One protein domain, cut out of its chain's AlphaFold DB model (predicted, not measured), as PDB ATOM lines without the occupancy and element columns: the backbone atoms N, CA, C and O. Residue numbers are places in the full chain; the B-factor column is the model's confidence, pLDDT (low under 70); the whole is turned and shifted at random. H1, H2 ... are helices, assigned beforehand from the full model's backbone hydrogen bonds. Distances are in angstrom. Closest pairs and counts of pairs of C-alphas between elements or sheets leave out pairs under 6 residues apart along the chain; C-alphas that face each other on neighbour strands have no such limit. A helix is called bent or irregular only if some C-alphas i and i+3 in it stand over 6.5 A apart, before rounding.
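What this domain is: This is residues 325 to 373 of the 677 residues of a protein of Paenisporosarcina sp. HGH0030 (UniProt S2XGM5). Three short helices make a small cluster, with H3 packed crosswise on H2 and H1 near both, and a long loop, residues 334 to 348, runs out to a tip at Glu 338 and back. The printed part has 49 residues with three named helices, H1, H2, H3 in chain order, and no named strand: all helix. It is compact, with a radius of gyration of the C-alphas of 10.2 A, and spans 30 by 24 by 18 A.

Where its parts are: Find C-alpha 325 at (91.764, 117.408, 135.716); from there H1 runs to residue 333, 12.4 A. H2, residues 349 to 360, covers 17.8 A and is only just irregular: C-alphas 349 and 352 are 6.6 A apart. H3, residues 365 to 371, covers 9.9 A and ends at (79.541, 116.058, 132.813).

How they stand to each other: H1 and H2 are near each other, with 6 pairs of C-alphas within 10 A. H1 and H3 are close but not clearly touching; their closest C-alphas, Leu 331 and Ile 369, are 7.5 A apart. H2 touches H3 with residues 354 to 359 alone, at 72 degrees, only just about perpendicular; the closest C-alphas, Ala 358 and Phe 368, are 5.5 A apart. In H1 and H3 every O i to N i+4 pair is within hydrogen-bond range, in H2 7 of 8.

The domain as a whole: The C-alphas farthest apart, Glu 338 and Asn 360, lie 30.7 A apart. The printed part has no cut. The link from H1 to H2 is long, and in it residues 335 to 336 pair antiparallel with 341 to 342; that from H2 to H3 is tight. Mean pLDDT of the printed part is 76.5, with 10 residues under 70, among them 345 to 347.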
ATOM      1  N   ASP A 325      91.277 116.082 135.315       77.06
ATOM      2  CA  ASP A 325      91.764 117.408 135.716       77.06
ATOM      3  C   ASP A 325      92.326 118.214 134.532       77.06
ATOM      4  O   ASP A 325      92.006 119.389 134.362       77.06
ATOM      5  N   GLU A 326      93.106 117.574 133.658       78.19
ATOM      6  CA  GLU A 326      93.670 118.221 132.468       78.19
ATOM      7  C   GLU A 326      92.568 118.531 131.436       78.19
ATOM      8  O   GLU A 326      92.595 119.583 130.795       78.19
ATOM      9  N   ILE A 327      91.545 117.672 131.311       83.00
ATOM     10  CA  ILE A 327      90.349 117.966 130.502       83.00
ATOM     11  C   ILE A 327      89.633 119.195 131.064       83.00
ATOM     12  O   ILE A 327      89.291 120.103 130.305       83.00
ATOM     13  N   LEU A 328      89.427 119.244 132.380       84.38
ATOM     14  CA  LEU A 328      88.757 120.355 133.040       84.38
ATOM     15  C   LEU A 328      89.524 121.673 132.861       84.38
ATOM     16  O   LEU A 328      88.898 122.700 132.603       84.38
ATOM     17  N   ASP A 329      90.853 121.655 132.931       85.38
ATOM     18  CA  ASP A 329      91.694 122.833 132.694       85.38
ATOM     19  C   ASP A 329      91.596 123.328 131.247       85.38
ATOM     20  O   ASP A 329      91.446 124.530 131.001       85.38
ATOM     21  N   ILE A 330      91.588 122.406 130.278       84.94
ATOM     22  CA  ILE A 330      91.350 122.747 128.873       84.94
ATOM     23  C   ILE A 330      89.958 123.373 128.713       84.94
ATOM     24  O   ILE A 330      89.837 124.419 128.079       84.94
ATOM     25  N   LEU A 331      88.908 122.792 129.299       87.62
ATOM     26  CA  LEU A 331      87.546 123.332 129.205       87.62
ATOM     27  C   LEU A 331      87.416 124.707 129.876       87.62
ATOM     28  O   LEU A 331      86.795 125.603 129.303       87.62
ATOM     29  N   LYS A 332      88.048 124.907 131.038       86.88
ATOM     30  CA  LYS A 332      88.104 126.201 131.737       86.88
ATOM     31  C   LYS A 332      88.810 127.280 130.923       86.88
ATOM     32  O   LYS A 332      88.384 128.427 130.971       86.88
ATOM     33  N   SER A 333      89.826 126.931 130.129       87.19
ATOM     34  CA  SER A 333      90.484 127.893 129.226       87.19
ATOM     35  C   SER A 333      89.539 128.474 128.160       87.19
ATOM     36  O   SER A 333      89.803 129.540 127.610       87.19
ATOM     37  N   PHE A 334      88.418 127.793 127.903       85.50
ATOM     38  CA  PHE A 334      87.351 128.218 126.998       85.50
ATOM     39  C   PHE A 334      86.091 128.696 127.741       85.50
ATOM     40  O   PHE A 334      85.042 128.860 127.114       85.50
ATOM     41  N   TYR A 335      86.153 128.885 129.061       85.00
ATOM     42  CA  TYR A 335      85.026 129.376 129.849       85.00
ATOM     43  C   TYR A 335      84.862 130.885 129.671       85.00
ATOM     44  O   TYR A 335      85.791 131.658 129.891       85.00
ATOM     45  N   ASP A 336      83.666 131.300 129.269       78.81
ATOM     46  CA  ASP A 336      83.300 132.705 129.136       78.81
ATOM     47  C   ASP A 336      82.645 133.171 130.444       78.81
ATOM     48  O   ASP A 336      81.516 132.775 130.753       78.81
ATOM     49  N   GLU A 337      83.367 133.979 131.228       75.94
ATOM     50  CA  GLU A 337      82.902 134.468 132.534       75.94
ATOM     51  C   GLU A 337      81.652 135.355 132.436       75.94
ATOM     52  O   GLU A 337      80.831 135.340 133.352       75.94
ATOM     53  N   GLU A 338      81.464 136.087 131.334       68.81
ATOM     54  CA  GLU A 338      80.322 136.997 131.165       68.81
ATOM     55  C   GLU A 338      79.019 136.238 130.892       68.81
ATOM     56  O   GLU A 338      77.940 136.660 131.311       68.81
ATOM     57  N   LEU A 339      79.110 135.113 130.183       64.75
ATOM     58  CA  LEU A 339      77.948 134.318 129.776       64.75
ATOM     59  C   LEU A 339      77.757 133.043 130.597       64.75
ATOM     60  O   LEU A 339      76.723 132.390 130.464       64.75
ATOM     61  N   GLY A 340      78.729 132.701 131.443       73.88
ATOM     62  CA  GLY A 340      78.677 131.550 132.338       73.88
ATOM     63  C   GLY A 340      78.695 130.204 131.611       73.88
ATOM     64  O   GLY A 340      78.138 129.231 132.110       73.88
ATOM     65  N   THR A 341      79.275 130.140 130.408       80.75
ATOM     66  CA  THR A 341      79.289 128.926 129.572       80.75
ATOM     67  C   THR A 341      80.646 128.700 128.910       80.75
ATOM     68  O   THR A 341      81.299 129.660 128.503       80.75
ATOM     69  N   VAL A 342      81.021 127.443 128.682       82.00
ATOM     70  CA  VAL A 342      82.170 127.055 127.851       82.00
ATOM     71  C   VAL A 342      81.861 127.250 126.371       82.00
ATOM     72  O   VAL A 342      80.834 126.790 125.863       82.00
ATOM     73  N   LYS A 343      82.802 127.886 125.673       78.25
ATOM     74  CA  LYS A 343      82.736 128.266 124.266       78.25
ATOM     75  C   LYS A 343      84.033 127.898 123.550       78.25
ATOM     76  O   LYS A 343      85.033 128.599 123.652       78.25
ATOM     77  N   ILE A 344      84.006 126.819 122.772       76.19
ATOM     78  CA  ILE A 344      85.196 126.311 122.073       76.19
ATOM     79  C   ILE A 344      85.126 126.708 120.588       76.19
ATOM     80  O   ILE A 344      84.214 126.244 119.895       76.19
ATOM     81  N   PRO A 345      86.045 127.550 120.072       67.19
ATOM     82  CA  PRO A 345      86.088 127.902 118.652       67.19
ATOM     83  C   PRO A 345      86.405 126.685 117.774       67.19
ATOM     84  O   PRO A 345      87.319 125.932 118.094       67.19
ATOM     85  N   LEU A 346      85.728 126.532 116.629       59.53
ATOM     86  CA  LEU A 346      86.004 125.443 115.671       59.53
ATOM     87  C   LEU A 346      87.431 125.491 115.105       59.53
ATOM     88  O   LEU A 346      88.020 124.458 114.818       59.53
ATOM     89  N   SER A 347      88.000 126.691 114.980       56.97
ATOM     90  CA  SER A 347      89.388 126.900 114.554       56.97
ATOM     91  C   SER A 347      90.421 126.524 115.622       56.97
ATOM     92  O   SER A 347      91.620 126.529 115.344       56.97
ATOM     93  N   SER A 348      89.988 126.220 116.848       72.25
ATOM     94  CA  SER A 348      90.882 125.780 117.912       72.25
ATOM     95  C   SER A 348      91.398 124.378 117.615       72.25
ATOM     96  O   SER A 348      90.623 123.445 117.412       72.25
ATOM     97  N   ASN A 349      92.715 124.193 117.703       70.44
ATOM     98  CA  ASN A 349      93.336 122.869 117.647       70.44
ATOM     99  C   ASN A 349      92.833 121.920 118.759       70.44
ATOM    100  O   ASN A 349      92.950 120.704 118.625       70.44
ATOM    101  N   GLN A 350      92.249 122.459 119.837       76.81
ATOM    102  CA  GLN A 350      91.661 121.671 120.920       76.81
ATOM    103  C   GLN A 350      90.233 121.199 120.612       76.81
ATOM    104  O   GLN A 350      89.792 120.227 121.220       76.81
ATOM    105  N   TYR A 351      89.510 121.824 119.670       78.38
ATOM    106  CA  TYR A 351      88.114 121.471 119.384       78.38
ATOM    107  C   TYR A 351      87.980 120.007 118.949       78.38
ATOM    108  O   TYR A 351      87.308 119.217 119.615       78.38
ATOM    109  N   SER A 352      88.702 119.607 117.897       66.44
ATOM    110  CA  SER A 352      88.677 118.232 117.381       66.44
ATOM    111  C   SER A 352      89.151 117.215 118.421       66.44
ATOM    112  O   SER A 352      88.638 116.098 118.490       66.44
ATOM    113  N   ARG A 353      90.107 117.613 119.271       75.38
ATOM    114  CA  ARG A 353      90.628 116.777 120.358       75.38
ATOM    115  C   ARG A 353      89.546 116.494 121.406       75.38
ATOM    116  O   ARG A 353      89.364 115.339 121.780       75.38
ATOM    117  N   ILE A 354      88.801 117.513 121.834       81.88
ATOM    118  CA  ILE A 354      87.732 117.398 122.840       81.88
ATOM    119  C   ILE A 354      86.530 116.629 122.288       81.88
ATOM    120  O   ILE A 354      86.000 115.761 122.976       81.88
ATOM    121  N   VAL A 355      86.145 116.866 121.029       73.88
ATOM    122  CA  VAL A 355      85.078 116.100 120.357       73.88
ATOM    123  C   VAL A 355      85.420 114.611 120.301       73.88
ATOM    124  O   VAL A 355      84.581 113.764 120.614       73.88
ATOM    125  N   MET A 356      86.663 114.270 119.951       66.75
ATOM    126  CA  MET A 356      87.096 112.875 119.901       66.75
ATOM    127  C   MET A 356      87.118 112.228 121.294       66.75
ATOM    128  O   MET A 356      86.737 111.066 121.430       66.75
ATOM    129  N   LEU A 357      87.511 112.973 122.334       77.12
ATOM    130  CA  LEU A 357      87.471 112.506 123.725       77.12
ATOM    131  C   LEU A 357      86.043 112.249 124.210       77.12
ATOM    132  O   LEU A 357      85.790 111.185 124.774       77.12
ATOM    133  N   ALA A 358      85.124 113.182 123.945       77.25
ATOM    134  CA  ALA A 358      83.705 113.039 124.253       77.25
ATOM    135  C   ALA A 358      83.139 111.763 123.622       77.25
ATOM    136  O   ALA A 358      82.611 110.899 124.324       77.25
ATOM    137  N   LYS A 359      83.368 111.583 122.313       69.69
ATOM    138  CA  LYS A 359      82.911 110.412 121.560       69.69
ATOM    139  C   LYS A 359      83.488 109.103 122.096       69.69
ATOM    140  O   LYS A 359      82.747 108.145 122.288       69.69
ATOM    141  N   ASN A 360      84.794 109.055 122.362       63.94
ATOM    142  CA  ASN A 360      85.451 107.856 122.893       63.94
ATOM    143  C   ASN A 360      84.940 107.472 124.288       63.94
ATOM    144  O   ASN A 360      85.042 106.312 124.677       63.94
ATOM    145  N   ARG A 361      84.381 108.434 125.028       75.19
ATOM    146  CA  ARG A 361      83.741 108.229 126.330       75.19
ATOM    147  C   ARG A 361      82.213 108.088 126.235       75.19
ATOM    148  O   ARG A 361      81.560 107.985 127.263       75.19
ATOM    149  N   GLY A 362      81.652 108.037 125.023       62.94
ATOM    150  CA  GLY A 362      80.226 107.801 124.782       62.94
ATOM    151  C   GLY A 362      79.320 109.017 124.993       62.94
ATOM    152  O   GLY A 362      78.112 108.846 125.119       62.94
ATOM    153  N   PHE A 363      79.878 110.227 125.028       70.81
ATOM    154  CA  PHE A 363      79.131 111.470 125.224       70.81
ATOM    155  C   PHE A 363      79.007 112.268 123.922       70.81
ATOM    156  O   PHE A 363      79.914 112.265 123.083       70.81
ATOM    157  N   SER A 364      77.918 113.031 123.784       70.38
ATOM    158  CA  SER A 364      77.907 114.180 122.873       70.38
ATOM    159  C   SER A 364      78.848 115.271 123.406       70.38
ATOM    160  O   SER A 364      79.163 115.295 124.596       70.38
ATOM    161  N   LEU A 365      79.301 116.205 122.560       75.81
ATOM    162  CA  LEU A 365      80.178 117.297 123.018       75.81
ATOM    163  C   LEU A 365      79.535 118.111 124.154       75.81
ATOM    164  O   LEU A 365      80.223 118.506 125.092       75.81
ATOM    165  N   LYS A 366      78.220 118.339 124.077       78.44
ATOM    166  CA  LYS A 366      77.464 119.050 125.108       78.44
ATOM    167  C   LYS A 366      77.441 118.257 126.414       78.44
ATOM    168  O   LYS A 366      77.890 118.778 127.430       78.44
ATOM    169  N   ASP A 367      76.984 117.005 126.364       75.12
ATOM    170  CA  ASP A 367      76.856 116.159 127.559       75.12
ATOM    171  C   ASP A 367      78.215 115.930 128.219       75.12
ATOM    172  O   ASP A 367      78.317 115.857 129.439       75.12
ATOM    173  N   PHE A 368      79.277 115.859 127.415       83.31
ATOM    174  CA  PHE A 368      80.641 115.733 127.900       83.31
ATOM    175  C   PHE A 368      81.071 116.948 128.717       83.31
ATOM    176  O   PHE A 368      81.618 116.792 129.799       83.31
ATOM    177  N   ILE A 369      80.816 118.162 128.235       82.62
ATOM    178  CA  ILE A 369      81.209 119.389 128.940       82.62
ATOM    179  C   ILE A 369      80.341 119.595 130.193       82.62
ATOM    180  O   ILE A 369      80.863 119.956 131.249       82.62
ATOM    181  N   GLU A 370      79.049 119.271 130.108       83.56
ATOM    182  CA  GLU A 370      78.127 119.296 131.250       83.56
ATOM    183  C   GLU A 370      78.482 118.239 132.309       83.56
ATOM    184  O   GLU A 370      78.351 118.505 133.504       83.56
ATOM    185  N   HIS A 371      79.018 117.082 131.903       83.56
ATOM    186  CA  HIS A 371      79.541 116.058 132.813       83.56
ATOM    187  C   HIS A 371      80.689 116.583 133.691       83.56
ATOM    188  O   HIS A 371      80.794 116.201 134.855       83.56
ATOM    189  N   PHE A 372      81.499 117.516 133.180       84.94
ATOM    190  CA  PHE A 372      82.537 118.220 133.946       84.94
ATOM    191  C   PHE A 372      81.999 119.403 134.776       84.94
ATOM    192  O   PHE A 372      82.777 120.179 135.331       84.94
ATOM    193  N   GLY A 373      80.675 119.552 134.885       81.12
ATOM    194  CA  GLY A 373      80.020 120.587 135.687       81.12
ATOM    195  C   GLY A 373      80.027 121.975 135.047       81.12
ATOM    196  O   GLY A 373      79.772 122.963 135.735       81.12
TER     197      GLY A 373